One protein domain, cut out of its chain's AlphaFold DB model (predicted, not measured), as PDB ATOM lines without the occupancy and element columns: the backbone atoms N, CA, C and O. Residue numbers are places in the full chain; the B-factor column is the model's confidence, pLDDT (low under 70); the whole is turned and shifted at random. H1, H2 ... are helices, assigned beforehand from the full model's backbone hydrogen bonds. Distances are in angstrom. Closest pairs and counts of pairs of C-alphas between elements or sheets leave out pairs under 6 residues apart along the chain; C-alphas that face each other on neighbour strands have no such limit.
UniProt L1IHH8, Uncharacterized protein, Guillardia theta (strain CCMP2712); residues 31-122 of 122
ATOM      1  N   GLU A  31     -38.529 -43.056 -42.743       96.44
ATOM      2  CA  GLU A  31     -37.970 -42.772 -44.067       96.44
ATOM      3  C   GLU A  31     -37.236 -41.423 -44.089       96.44
ATOM      4  O   GLU A  31     -36.142 -41.323 -44.642       96.44
ATOM      5  N   GLU A  32     -37.791 -40.395 -43.436       96.38
ATOM      6  CA  GLU A  32     -37.129 -39.088 -43.300       96.38
ATOM      7  C   GLU A  32     -35.848 -39.180 -42.465       96.38
ATOM      8  O   GLU A  32     -34.831 -38.581 -42.819       96.38
ATOM      9  N   GLU A  33     -35.879 -39.930 -41.362       97.06
ATOM     10  CA  GLU A  33     -34.724 -40.081 -40.473       97.06
ATOM     11  C   GLU A  33     -33.602 -40.888 -41.146       97.06
ATOM     12  O   GLU A  33     -32.425 -40.531 -41.053       97.06
ATOM     13  N   GLU A  34     -33.954 -41.928 -41.904       97.12
ATOM     14  CA  GLU A  34     -33.000 -42.644 -42.752       97.12
ATOM     15  C   GLU A  34     -32.428 -41.742 -43.846       97.12
ATOM     16  O   GLU A  34     -31.210 -41.704 -44.045       97.12
ATOM     17  N   HIS A  35     -33.278 -40.985 -44.543       97.56
ATOM     18  CA  HIS A  35     -32.825 -40.062 -45.574       97.56
ATOM     19  C   HIS A  35     -31.858 -39.019 -45.005       97.56
ATOM     20  O   HIS A  35     -30.845 -38.723 -45.633       97.56
ATOM     21  N   ALA A  36     -32.106 -38.513 -43.795       97.94
ATOM     22  CA  ALA A  36     -31.195 -37.595 -43.122       97.94
ATOM     23  C   ALA A  36     -29.827 -38.237 -42.823       97.94
ATOM     24  O   ALA A  36     -28.800 -37.593 -43.038       97.94
ATOM     25  N   LEU A  37     -29.784 -39.504 -42.388       98.00
ATOM     26  CA  LEU A  37     -28.518 -40.236 -42.237       98.00
ATOM     27  C   LEU A  37     -27.793 -40.379 -43.583       98.00
ATOM     28  O   LEU A  37     -26.612 -40.040 -43.679       98.00
ATOM     29  N   ARG A  38     -28.498 -40.795 -44.641       97.88
ATOM     30  CA  ARG A  38     -27.924 -40.896 -45.995       97.88
ATOM     31  C   ARG A  38     -27.380 -39.556 -46.475       97.88
ATOM     32  O   ARG A  38     -26.267 -39.488 -46.977       97.88
ATOM     33  N   GLU A  39     -28.116 -38.476 -46.262       97.88
ATOM     34  CA  GLU A  39     -27.713 -37.126 -46.643       97.88
ATOM     35  C   GLU A  39     -26.445 -36.659 -45.901       97.88
ATOM     36  O   GLU A  39     -25.604 -35.977 -46.489       97.88
ATOM     37  N   MET A  40     -26.260 -37.071 -44.639       97.94
ATOM     38  CA  MET A  40     -25.048 -36.793 -43.857       97.94
ATOM     39  C   MET A  40     -23.832 -37.633 -44.284       97.94
ATOM     40  O   MET A  40     -22.704 -37.142 -44.232       97.94
ATOM     41  N   PHE A  41     -24.018 -38.889 -44.694       97.69
ATOM     42  CA  PHE A  41     -22.899 -39.797 -44.995       97.69
ATOM     43  C   PHE A  41     -22.578 -39.954 -46.486       97.69
ATOM     44  O   PHE A  41     -21.442 -40.272 -46.830       97.69
ATOM     45  N   GLU A  42     -23.551 -39.736 -47.365       96.81
ATOM     46  CA  GLU A  42     -23.464 -40.037 -48.803       96.81
ATOM     47  C   GLU A  42     -24.043 -38.923 -49.687       96.81
ATOM     48  O   GLU A  42     -23.753 -38.879 -50.881       96.81
ATOM     49  N   GLY A  43     -24.863 -38.034 -49.122       96.06
ATOM     50  CA  GLY A  43     -25.543 -36.977 -49.866       96.06
ATOM     51  C   GLY A  43     -24.803 -35.643 -49.905       96.06
ATOM     52  O   GLY A  43     -23.605 -35.536 -49.626       96.06
ATOM     53  N   ALA A  44     -25.538 -34.591 -50.263       96.50
ATOM     54  CA  ALA A  44     -24.968 -33.269 -50.527       96.50
ATOM     55  C   ALA A  44     -24.386 -32.611 -49.265       96.50
ATOM     56  O   ALA A  44     -23.461 -31.802 -49.350       96.50
ATOM     57  N   SER A  45     -24.892 -32.987 -48.091       96.75
ATOM     58  CA  SER A  45     -24.420 -32.480 -46.802       96.75
ATOM     59  C   SER A  45     -23.163 -33.194 -46.291       96.75
ATOM     60  O   SER A  45     -22.609 -32.765 -45.282       96.75
ATOM     61  N   ASN A  46     -22.665 -34.238 -46.967       96.81
ATOM     62  CA  ASN A  46     -21.536 -35.025 -46.472       96.81
ATOM     63  C   ASN A  46     -20.260 -34.209 -46.237       96.81
ATOM     64  O   ASN A  46     -19.627 -34.343 -45.190       96.81
ATOM     65  N   SER A  47     -19.896 -33.332 -47.173       95.50
ATOM     66  CA  SER A  47     -18.698 -32.492 -47.046       95.50
ATOM     67  C   SER A  47     -18.796 -31.534 -45.854       95.50
ATOM     68  O   SER A  47     -17.844 -31.401 -45.081       95.50
ATOM     69  N   LEU A  48     -19.971 -30.927 -45.663       95.75
ATOM     70  CA  LEU A  48     -20.279 -30.070 -44.523       95.75
ATOM     71  C   LEU A  48     -20.145 -30.853 -43.213       95.75
ATOM     72  O   LEU A  48     -19.373 -30.454 -42.343       95.75
ATOM     73  N   VAL A  49     -20.814 -32.002 -43.102       95.06
ATOM     74  CA  VAL A  49     -20.800 -32.841 -41.894       95.06
ATOM     75  C   VAL A  49     -19.385 -33.321 -41.577       95.06
ATOM     76  O   VAL A  49     -18.939 -33.197 -40.437       95.06
ATOM     77  N   ALA A  50     -18.640 -33.796 -42.579       94.31
ATOM     78  CA  ALA A  50     -17.262 -34.239 -42.408       94.31
ATOM     79  C   ALA A  50     -16.367 -33.118 -41.863       94.31
ATOM     80  O   ALA A  50     -15.592 -33.350 -40.933       94.31
ATOM     81  N   SER A  51     -16.505 -31.895 -42.386       93.25
ATOM     82  CA  SER A  51     -15.738 -30.742 -41.903       93.25
ATOM     83  C   SER A  51     -16.102 -30.356 -40.460       93.25
ATOM     84  O   SER A  51     -15.211 -30.211 -39.618       93.25
ATOM     85  N   SER A  52     -17.399 -30.284 -40.134       93.19
ATOM     86  CA  SER A  52     -17.888 -29.957 -38.790       93.19
ATOM     87  C   SER A  52     -17.479 -31.009 -37.759       93.19
ATOM     88  O   SER A  52     -17.051 -30.670 -36.651       93.19
ATOM     89  N   CYS A  53     -17.570 -32.292 -38.110       92.50
ATOM     90  CA  CYS A  53     -17.311 -33.381 -37.175       92.50
ATOM     91  C   CYS A  53     -15.818 -33.659 -36.996       92.50
ATOM     92  O   CYS A  53     -15.394 -33.903 -35.865       92.50
ATOM     93  N   ALA A  54     -14.992 -33.504 -38.036       89.19
ATOM     94  CA  ALA A  54     -13.538 -33.549 -37.877       89.19
ATOM     95  C   ALA A  54     -13.038 -32.474 -36.891       89.19
ATOM     96  O   ALA A  54     -12.159 -32.756 -36.075       89.19
ATOM     97  N   ALA A  55     -13.640 -31.279 -36.915       88.19
ATOM     98  CA  ALA A  55     -13.312 -30.192 -35.994       88.19
ATOM     99  C   ALA A  55     -13.843 -30.412 -34.563       88.19
ATOM    100  O   ALA A  55     -13.187 -30.017 -33.602       88.19
ATOM    101  N   SER A  56     -15.017 -31.035 -34.408       89.56
ATOM    102  CA  SER A  56     -15.725 -31.092 -33.115       89.56
ATOM    103  C   SER A  56     -15.410 -32.335 -32.285       89.56
ATOM    104  O   SER A  56     -15.125 -32.227 -31.096       89.56
ATOM    105  N   ILE A  57     -15.456 -33.522 -32.899       88.88
ATOM    106  CA  ILE A  57     -15.314 -34.811 -32.197       88.88
ATOM    107  C   ILE A  57     -13.963 -35.489 -32.452       88.88
ATOM    108  O   ILE A  57     -13.730 -36.587 -31.957       88.88
ATOM    109  N   LYS A  58     -13.048 -34.809 -33.159       86.75
ATOM    110  CA  LYS A  58     -11.774 -35.325 -33.693       86.75
ATOM    111  C   LYS A  58     -11.971 -36.310 -34.849       86.75
ATOM    112  O   LYS A  58     -12.900 -37.116 -34.869       86.75
ATOM    113  N   THR A  59     -11.022 -36.300 -35.783       87.06
ATOM    114  CA  THR A  59     -11.032 -37.150 -36.984       87.06
ATOM    115  C   THR A  59     -11.289 -38.637 -36.697       87.06
ATOM    116  O   THR A  59     -12.170 -39.188 -37.350       87.06
ATOM    117  N   PRO A  60     -10.649 -39.301 -35.709       90.62
ATOM    118  CA  PRO A  60     -10.874 -40.733 -35.483       90.62
ATOM    119  C   PRO A  60     -12.320 -41.091 -35.113       90.62
ATOM    120  O   PRO A  60     -12.810 -42.151 -35.493       90.62
ATOM    121  N   CYS A  61     -13.027 -40.215 -34.394       92.50
ATOM    122  CA  CYS A  61     -14.425 -40.456 -34.036       92.50
ATOM    123  C   CYS A  61     -15.348 -40.301 -35.248       92.50
ATOM    124  O   CYS A  61     -16.307 -41.058 -35.388       92.50
ATOM    125  N   TRP A  62     -15.038 -39.366 -36.151       94.56
ATOM    126  CA  TRP A  62     -15.749 -39.247 -37.423       94.56
ATOM    127  C   TRP A  62     -15.494 -40.445 -38.348       94.56
ATOM    128  O   TRP A  62     -16.440 -40.991 -38.911       94.56
ATOM    129  N   GLU A  63     -14.245 -40.907 -38.460       95.06
ATOM    130  CA  GLU A  63     -13.912 -42.115 -39.229       95.06
ATOM    131  C   GLU A  63     -14.681 -43.337 -38.713       95.06
ATOM    132  O   GLU A  63     -15.315 -44.035 -39.501       95.06
ATOM    133  N   GLN A  64     -14.748 -43.517 -37.390       95.94
ATOM    134  CA  GLN A  64     -15.566 -44.564 -36.777       95.94
ATOM    135  C   GLN A  64     -17.050 -44.450 -37.165       95.94
ATOM    136  O   GLN A  64     -17.685 -45.460 -37.458       95.94
ATOM    137  N   CYS A  65     -17.623 -43.242 -37.208       96.94
ATOM    138  CA  CYS A  65     -19.011 -43.061 -37.648       96.94
ATOM    139  C   CYS A  65     -19.217 -43.545 -39.088       96.94
ATOM    140  O   CYS A  65     -20.218 -44.199 -39.374       96.94
ATOM    141  N   LYS A  66     -18.266 -43.262 -39.987       96.81
ATOM    142  CA  LYS A  66     -18.323 -43.729 -41.379       96.81
ATOM    143  C   LYS A  66     -18.207 -45.247 -41.480       96.81
ATOM    144  O   LYS A  66     -18.930 -45.853 -42.263       96.81
ATOM    145  N   GLU A  67     -17.331 -45.865 -40.689       97.25
ATOM    146  CA  GLU A  67     -17.209 -47.326 -40.636       97.25
ATOM    147  C   GLU A  67     -18.520 -47.979 -40.196       97.25
ATOM    148  O   GLU A  67     -18.987 -48.911 -40.847       97.25
ATOM    149  N   ILE A  68     -19.142 -47.460 -39.134       97.38
ATOM    150  CA  ILE A  68     -20.440 -47.940 -38.653       97.38
ATOM    151  C   ILE A  68     -21.491 -47.771 -39.749       97.38
ATOM    152  O   ILE A  68     -22.173 -48.735 -40.087       97.38
ATOM    153  N   TRP A  69     -21.578 -46.580 -40.353       97.44
ATOM    154  CA  TRP A  69     -22.505 -46.312 -41.452       97.44
ATOM    155  C   TRP A  69     -22.364 -47.343 -42.573       97.44
ATOM    156  O   TRP A  69     -23.350 -47.948 -42.979       97.44
ATOM    157  N   MET A  70     -21.142 -47.619 -43.030       97.12
ATOM    158  CA  MET A  70     -20.903 -48.581 -44.107       97.12
ATOM    159  C   MET A  70     -21.384 -50.001 -43.786       97.12
ATOM    160  O   MET A  70     -21.757 -50.716 -44.716       97.12
ATOM    161  N   LYS A  71     -21.409 -50.401 -42.508       95.81
ATOM    162  CA  LYS A  71     -21.960 -51.697 -42.080       95.81
ATOM    163  C   LYS A  71     -23.487 -51.715 -42.108       95.81
ATOM    164  O   LYS A  71     -24.059 -52.723 -42.500       95.81
ATOM    165  N   ILE A  72     -24.129 -50.624 -41.682       95.31
ATOM    166  CA  ILE A  72     -25.572 -50.603 -41.388       95.31
ATOM    167  C   ILE A  72     -26.424 -49.945 -42.477       95.31
ATOM    168  O   ILE A  72     -27.637 -50.083 -42.458       95.31
ATOM    169  N   LYS A  73     -25.834 -49.221 -43.434       92.12
ATOM    170  CA  LYS A  73     -26.555 -48.353 -44.388       92.12
ATOM    171  C   LYS A  73     -27.580 -49.026 -45.302       92.12
ATOM    172  O   LYS A  73     -28.320 -48.326 -45.989       92.12
ATOM    173  N   ASN A  74     -27.579 -50.353 -45.385       89.75
ATOM    174  CA  ASN A  74     -28.552 -51.120 -46.167       89.75
ATOM    175  C   ASN A  74     -29.645 -51.751 -45.287       89.75
ATOM    176  O   ASN A  74     -30.544 -52.400 -45.814       89.75
ATOM    177  N   ASP A  75     -29.572 -51.557 -43.969       88.44
ATOM    178  CA  ASP A  75     -30.595 -51.975 -43.018       88.44
ATOM    179  C   ASP A  75     -31.699 -50.910 -42.913       88.44
ATOM    180  O   ASP A  75     -31.566 -49.794 -43.414       88.44
ATOM    181  N   GLN A  76     -32.765 -51.224 -42.172       90.88
ATOM    182  CA  GLN A  76     -33.806 -50.271 -41.767       90.88
ATOM    183  C   GLN A  76     -33.280 -49.298 -40.692       90.88
ATOM    184  O   GLN A  76     -33.730 -49.292 -39.543       90.88
ATOM    185  N   VAL A  77     -32.272 -48.494 -41.040       94.44
ATOM    186  CA  VAL A  77     -31.558 -47.611 -40.103       94.44
ATOM    187  C   VAL A  77     -32.462 -46.550 -39.488       94.44
ATOM    188  O   VAL A  77     -32.231 -46.167 -38.343       94.44
ATOM    189  N   GLY A  78     -33.517 -46.126 -40.190       94.81
ATOM    190  CA  GLY A  78     -34.529 -45.221 -39.643       94.81
ATOM    191  C   GLY A  78     -35.265 -45.815 -38.437       94.81
ATOM    192  O   GLY A  78     -35.384 -45.160 -37.403       94.81
ATOM    193  N   GLU A  79     -35.688 -47.080 -38.514       95.81
ATOM    194  CA  GLU A  79     -36.334 -47.770 -37.385       95.81
ATOM    195  C   GLU A  79     -35.341 -48.058 -36.256       95.81
ATOM    196  O   GLU A  79     -35.647 -47.868 -35.080       95.81
ATOM    197  N   ARG A  80     -34.105 -48.450 -36.585       96.25
ATOM    198  CA  ARG A  80     -33.065 -48.653 -35.562       96.25
ATOM    199  C   ARG A  80     -32.755 -47.354 -34.814       96.25
ATOM    200  O   ARG A  80     -32.642 -47.367 -33.591       96.25
ATOM    201  N   ALA A  81     -32.682 -46.225 -35.521       96.56
ATOM    202  CA  ALA A  81     -32.496 -44.912 -34.908       96.56
ATOM    203  C   ALA A  81     -33.663 -44.549 -33.980       96.56
ATOM    204  O   ALA A  81     -33.426 -44.020 -32.896       96.56
ATOM    205  N   LYS A  82     -34.902 -44.900 -34.351       96.06
ATOM    206  CA  LYS A  82     -36.084 -44.723 -33.497       96.06
ATOM    207  C   LYS A  82     -35.929 -45.437 -32.166       96.06
ATOM    208  O   LYS A  82     -36.124 -44.821 -31.123       96.06
ATOM    209  N   HIS A  83     -35.552 -46.714 -32.208       95.38
ATOM    210  CA  HIS A  83     -35.354 -47.509 -31.001       95.38
ATOM    211  C   HIS A  83     -34.298 -46.891 -30.085       95.38
ATOM    212  O   HIS A  83     -34.555 -46.740 -28.897       95.38
ATOM    213  N   VAL A  84     -33.166 -46.446 -30.639       96.31
ATOM    214  CA  VAL A  84     -32.113 -45.770 -29.863       96.31
ATOM    215  C   VAL A  84     -32.616 -44.469 -29.234       96.31
ATOM    216  O   VAL A  84     -32.384 -44.231 -28.051       96.31
ATOM    217  N   VAL A  85     -33.310 -43.620 -30.000       95.56
ATOM    218  CA  VAL A  85     -33.844 -42.342 -29.499       95.56
ATOM    219  C   VAL A  85     -34.854 -42.571 -28.374       95.56
ATOM    220  O   VAL A  85     -34.798 -41.875 -27.362       95.56
ATOM    221  N   GLN A  86     -35.739 -43.557 -28.530       94.19
ATOM    222  CA  GLN A  86     -36.751 -43.903 -27.534       94.19
ATOM    223  C   GLN A  86     -36.141 -44.528 -26.275       94.19
ATOM    224  O   GLN A  86     -36.532 -44.157 -25.175       94.19
ATOM    225  N   GLU A  87     -35.173 -45.436 -26.419       95.44
ATOM    226  CA  GLU A  87     -34.483 -46.076 -25.289       95.44
ATOM    227  C   GLU A  87     -33.718 -45.058 -24.435       95.44
ATOM    228  O   GLU A  87     -33.706 -45.154 -23.211       95.44
ATOM    229  N   LEU A  88     -33.093 -44.072 -25.079       93.94
ATOM    230  CA  LEU A  88     -32.329 -43.024 -24.402       93.94
ATOM    231  C   LEU A  88     -33.185 -41.828 -23.969       93.94
ATOM    232  O   LEU A  88     -32.643 -40.896 -23.375       93.94
ATOM    233  N   GLU A  89     -34.478 -41.815 -24.312       91.75
ATOM    234  CA  GLU A  89     -35.386 -40.669 -24.147       91.75
ATOM    235  C   GLU A  89     -34.765 -39.355 -24.672       91.75
ATOM    236  O   GLU A  89     -34.847 -38.285 -24.063       91.75
ATOM    237  N   ALA A  90     -34.083 -39.444 -25.818       90.75
ATOM    238  CA  ALA A  90     -33.153 -38.430 -26.298       90.75
ATOM    239  C   ALA A  90     -33.554 -37.884 -27.676       90.75
ATOM    240  O   ALA A  90     -32.854 -38.092 -28.664       90.75
ATOM    241  N   GLU A  91     -34.648 -37.117 -27.744       90.94
ATOM    242  CA  GLU A  91     -35.174 -36.516 -28.992       90.94
ATOM    243  C   GLU A  91     -34.129 -35.700 -29.773       90.94
ATOM    244  O   GLU A  91     -34.104 -35.669 -31.000       90.94
ATOM    245  N   HIS A  92     -33.169 -35.099 -29.069       88.94
ATOM    246  CA  HIS A  92     -32.055 -34.384 -29.687       88.94
ATOM    247  C   HIS A  92     -31.083 -35.293 -30.470       88.94
ATOM    248  O   HIS A  92     -30.137 -34.770 -31.061       88.94
ATOM    249  N   LEU A  93     -31.267 -36.614 -30.476       95.44
ATOM    250  CA  LEU A  93     -30.510 -37.563 -31.293       95.44
ATOM    251  C   LEU A  93     -31.213 -37.926 -32.609       95.44
ATOM    252  O   LEU A  93     -30.671 -38.714 -33.379       95.44
ATOM    253  N   ARG A  94     -32.382 -37.345 -32.907       96.00
ATOM    254  CA  ARG A  94     -33.063 -37.548 -34.192       96.00
ATOM    255  C   ARG A  94     -32.171 -37.137 -35.374       96.00
ATOM    256  O   ARG A  94     -31.690 -35.996 -35.383       96.00
ATOM    257  N   PRO A  95     -31.955 -38.010 -36.377       97.56
ATOM    258  CA  PRO A  95     -31.139 -37.692 -37.548       97.56
ATOM    259  C   PRO A  95     -31.514 -36.396 -38.270       97.56
ATOM    260  O   PRO A  95     -30.633 -35.593 -38.580       97.56
ATOM    261  N   THR A  96     -32.803 -36.156 -38.504       96.69
ATOM    262  CA  THR A  96     -33.303 -34.934 -39.150       96.69
ATOM    263  C   THR A  96     -32.920 -33.683 -38.358       96.69
ATOM    264  O   THR A  96     -32.392 -32.726 -38.930       96.69
ATOM    265  N   GLY A  97     -33.107 -33.707 -37.036       94.75
ATOM    266  CA  GLY A  97     -32.747 -32.606 -36.142       94.75
ATOM    267  C   GLY A  97     -31.234 -32.401 -36.013       94.75
ATOM    268  O   GLY A  97     -30.773 -31.272 -35.839       94.75
ATOM    269  N   ILE A  98     -30.430 -33.466 -36.086       96.62
ATOM    270  CA  ILE A  98     -28.961 -33.367 -36.145       96.62
ATOM    271  C   ILE A  98     -28.536 -32.679 -37.446       96.62
ATOM    272  O   ILE A  98     -27.770 -31.715 -37.407       96.62
ATOM    273  N   LEU A  99     -29.052 -33.142 -38.587       97.31
ATOM    274  CA  LEU A  99     -28.724 -32.598 -39.902       97.31
ATOM    275  C   LEU A  99     -29.100 -31.114 -40.013       97.31
ATOM    276  O   LEU A  99     -28.290 -30.311 -40.478       97.31
ATOM    277  N   ASP A 100     -30.294 -30.730 -39.557       95.88
ATOM    278  CA  ASP A 100     -30.732 -29.329 -39.536       95.88
ATOM    279  C   ASP A 100     -29.787 -28.443 -38.707       95.88
ATOM    280  O   ASP A 100     -29.324 -27.400 -39.175       95.88
ATOM    281  N   ARG A 101     -29.405 -28.897 -37.506       94.44
ATOM    282  CA  ARG A 101     -28.446 -28.191 -36.646       94.44
ATOM    283  C   ARG A 101     -27.077 -28.040 -37.301       94.44
ATOM    284  O   ARG A 101     -26.512 -26.948 -37.263       94.44
ATOM    285  N   LEU A 102     -26.562 -29.084 -37.947       95.25
ATOM    286  CA  LEU A 102     -25.290 -29.009 -38.670       95.25
ATOM    287  C   LEU A 102     -25.363 -28.027 -39.844       95.25
ATOM    288  O   LEU A 102     -24.467 -27.200 -39.996       95.25
ATOM    289  N   ARG A 103     -26.457 -28.027 -40.616       95.38
ATOM    290  CA  ARG A 103     -26.686 -27.050 -41.699       95.38
ATOM    291  C   ARG A 103     -26.762 -25.608 -41.191       95.38
ATOM    292  O   ARG A 103     -26.340 -24.694 -41.892       95.38
ATOM    293  N   LYS A 104     -27.239 -25.402 -39.960       94.12
ATOM    294  CA  LYS A 104     -27.240 -24.103 -39.259       94.12
ATOM    295  C   LYS A 104     -25.891 -23.748 -38.610       94.12
ATOM    296  O   LYS A 104     -25.794 -22.722 -37.944       94.12
ATOM    297  N   GLY A 105     -24.855 -24.575 -38.778       92.75
ATOM    298  CA  GLY A 105     -23.520 -24.349 -38.214       92.75
ATOM    299  C   GLY A 105     -23.376 -24.734 -36.737       92.75
ATOM    300  O   GLY A 105     -22.385 -24.380 -36.097       92.75
ATOM    301  N   VAL A 106     -24.336 -25.469 -36.168       93.31
ATOM    302  CA  VAL A 106     -24.296 -25.943 -34.776       93.31
ATOM    303  C   VAL A 106     -23.419 -27.194 -34.688       93.31
ATOM    304  O   VAL A 106     -23.887 -28.325 -34.569       93.31
ATOM    305  N   ASN A 107     -22.108 -26.972 -34.727       91.19
ATOM    306  CA  ASN A 107     -21.063 -27.998 -34.674       91.19
ATOM    307  C   ASN A 107     -21.189 -29.020 -33.518       91.19
ATOM    308  O   ASN A 107     -20.920 -30.202 -33.751       91.19
ATOM    309  N   PRO A 108     -21.657 -28.655 -32.302       92.44
ATOM    310  CA  PRO A 108     -21.880 -29.632 -31.236       92.44
ATOM    311  C   PRO A 108     -22.862 -30.764 -31.582       92.44
ATOM    312  O   PRO A 108     -22.826 -31.812 -30.938       92.44
ATOM    313  N   ALA A 109     -23.694 -30.622 -32.622       95.00
ATOM    314  CA  ALA A 109     -24.550 -31.709 -33.099       95.00
ATOM    315  C   ALA A 109     -23.755 -32.950 -33.563       95.00
ATOM    316  O   ALA A 109     -24.287 -34.058 -33.532       95.00
ATOM    317  N   CYS A 110     -22.462 -32.809 -33.887       96.25
ATOM    318  CA  CYS A 110     -21.576 -33.940 -34.178       96.25
ATOM    319  C   CYS A 110     -21.391 -34.903 -32.995       96.25
ATOM    320  O   CYS A 110     -21.197 -36.096 -33.218       96.25
ATOM    321  N   PHE A 111     -21.481 -34.430 -31.746       96.06
ATOM    322  CA  PHE A 111     -21.470 -35.324 -30.581       96.06
ATOM    323  C   PHE A 111     -22.741 -36.176 -30.531       96.06
ATOM    324  O   PHE A 111     -22.665 -37.367 -30.247       96.06
ATOM    325  N   GLY A 112     -23.894 -35.586 -30.868       96.19
ATOM    326  CA  GLY A 112     -25.154 -36.318 -30.997       96.19
ATOM    327  C   GLY A 112     -25.083 -37.378 -32.096       96.19
ATOM    328  O   GLY A 112     -25.425 -38.532 -31.854       96.19
ATOM    329  N   LEU A 113     -24.540 -37.016 -33.266       97.50
ATOM    330  CA  LEU A 113     -24.308 -37.969 -34.352       97.50
ATOM    331  C   LEU A 113     -23.400 -39.119 -33.906       97.50
ATOM    332  O   LEU A 113     -23.744 -40.277 -34.110       97.50
ATOM    333  N   HIS A 114     -22.273 -38.826 -33.251       97.38
ATOM    334  CA  HIS A 114     -21.361 -39.869 -32.769       97.38
ATOM    335  C   HIS A 114     -22.035 -40.807 -31.772       97.38
ATOM    336  O   HIS A 114     -21.941 -42.023 -31.931       97.38
ATOM    337  N   THR A 115     -22.750 -40.262 -30.786       97.19
ATOM    338  CA  THR A 115     -23.521 -41.051 -29.819       97.19
ATOM    339  C   THR A 115     -24.518 -41.962 -30.524       97.19
ATOM    340  O   THR A 115     -24.490 -43.170 -30.290       97.19
ATOM    341  N   LEU A 116     -25.335 -41.421 -31.433       97.62
ATOM    342  CA  LEU A 116     -26.303 -42.206 -32.196       97.62
ATOM    343  C   LEU A 116     -25.616 -43.355 -32.945       97.62
ATOM    344  O   LEU A 116     -26.009 -44.510 -32.790       97.62
ATOM    345  N   MET A 117     -24.550 -43.065 -33.696       97.88
ATOM    346  CA  MET A 117     -23.837 -44.085 -34.469       97.88
ATOM    347  C   MET A 117     -23.259 -45.184 -33.570       97.88
ATOM    348  O   MET A 117     -23.387 -46.359 -33.891       97.88
ATOM    349  N   LYS A 118     -22.686 -44.849 -32.406       97.06
ATOM    350  CA  LYS A 118     -22.165 -45.869 -31.476       97.06
ATOM    351  C   LYS A 118     -23.245 -46.788 -30.910       97.06
ATOM    352  O   LYS A 118     -22.933 -47.927 -30.573       97.06
ATOM    353  N   HIS A 119     -24.474 -46.303 -30.764       97.00
ATOM    354  CA  HIS A 119     -25.604 -47.144 -30.371       97.00
ATOM    355  C   HIS A 119     -26.097 -48.010 -31.535       97.00
ATOM    356  O   HIS A 119     -26.443 -49.161 -31.313       97.00
ATOM    357  N   LEU A 120     -26.050 -47.501 -32.768       96.00
ATOM    358  CA  LEU A 120     -26.401 -48.257 -33.974       96.00
ATOM    359  C   LEU A 120     -25.362 -49.321 -34.384       96.00
ATOM    360  O   LEU A 120     -25.664 -50.169 -35.217       96.00
ATOM    361  N   ASP A 121     -24.143 -49.299 -33.844       94.25
ATOM    362  CA  ASP A 121     -23.152 -50.378 -34.046       94.25
ATOM    363  C   ASP A 121     -23.411 -51.598 -33.140       94.25
ATOM    364  O   ASP A 121     -22.740 -52.618 -33.290       94.25
ATOM    365  N   ARG A 122     -24.351 -51.489 -32.193       84.38
ATOM    366  CA  ARG A 122     -24.785 -52.578 -31.306       84.38
ATOM    367  C   ARG A 122     -25.955 -53.347 -31.916       84.38
ATOM    368  O   ARG A 122     -26.027 -54.555 -31.607       84.38
TER     369      ARG A 122
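AT A GLANCE: This is residues 31 to 122 of the 122 residues of an uncharacterized protein of Guillardia theta (strain CCMP2712) (UniProt L1IHH8). Six short helices make a rounded ball, set like the sides of a box: H1 opposite H6, H2 opposite H4, and H3 opposite H5. Most of those that meet do so crosswise, and H6 lies nearest the middle. The printed part has 92 residues with six named helices, H1 to H6 in chain order, and no named strand, so its class is all helix. It is compact, with a radius of gyration of the C-alphas of 11.6 A and spans of 28 by 24 by 21 A.

HOW THE PARTS SIT: H1, residues 31 to 41, touches H2, residues 46 to 56, only at the corner. H1 touches H5, residues 95 to 103, the same way at a steep tilt of 43 degrees; their closest C-alphas, of Glu 33 and Pro 95, are 5.2 A apart. H1 also touches H4, residues 77 to 87, about perpendicular at 77 degrees, closest at C-alphas 34 and 78, 4.3 A. H2 forms a hairpin with H3, residues 59 to 72, which touches it with residues 59 to 62 alone, closest at C-alphas 53 and 62, 6.1 A. H3 touches H6, residues 109 to 120, at 43 degrees, a steep tilt, closest at C-alphas 65 and 117, 5.9 A. H5 and H6 form a hairpin at a shallow tilt of 27 degrees, closest at C-alphas 98 and 109, 5.6 A; H6 touches H5 with residues 109 to 113 alone. H1 and H6, H2 and H4, and H3 and H5 are apart. In all six helices every O i to N i+4 pair is within hydrogen-bond range.

IN THESE COORDINATES: H1 begins at C-alpha 31, (-37.970, -42.772, -44.067). H3 is 20.3 A long and H6 16.7 A; H6 ends at C-alpha 120, (-26.401, -48.257, -33.974).

THE WHOLE: The farthest C-alphas, of Ser 47 and Glu 87, are 30.1 A apart. The printed part has no cut, no link is long, and no printed residue is under 70 in pLDDT.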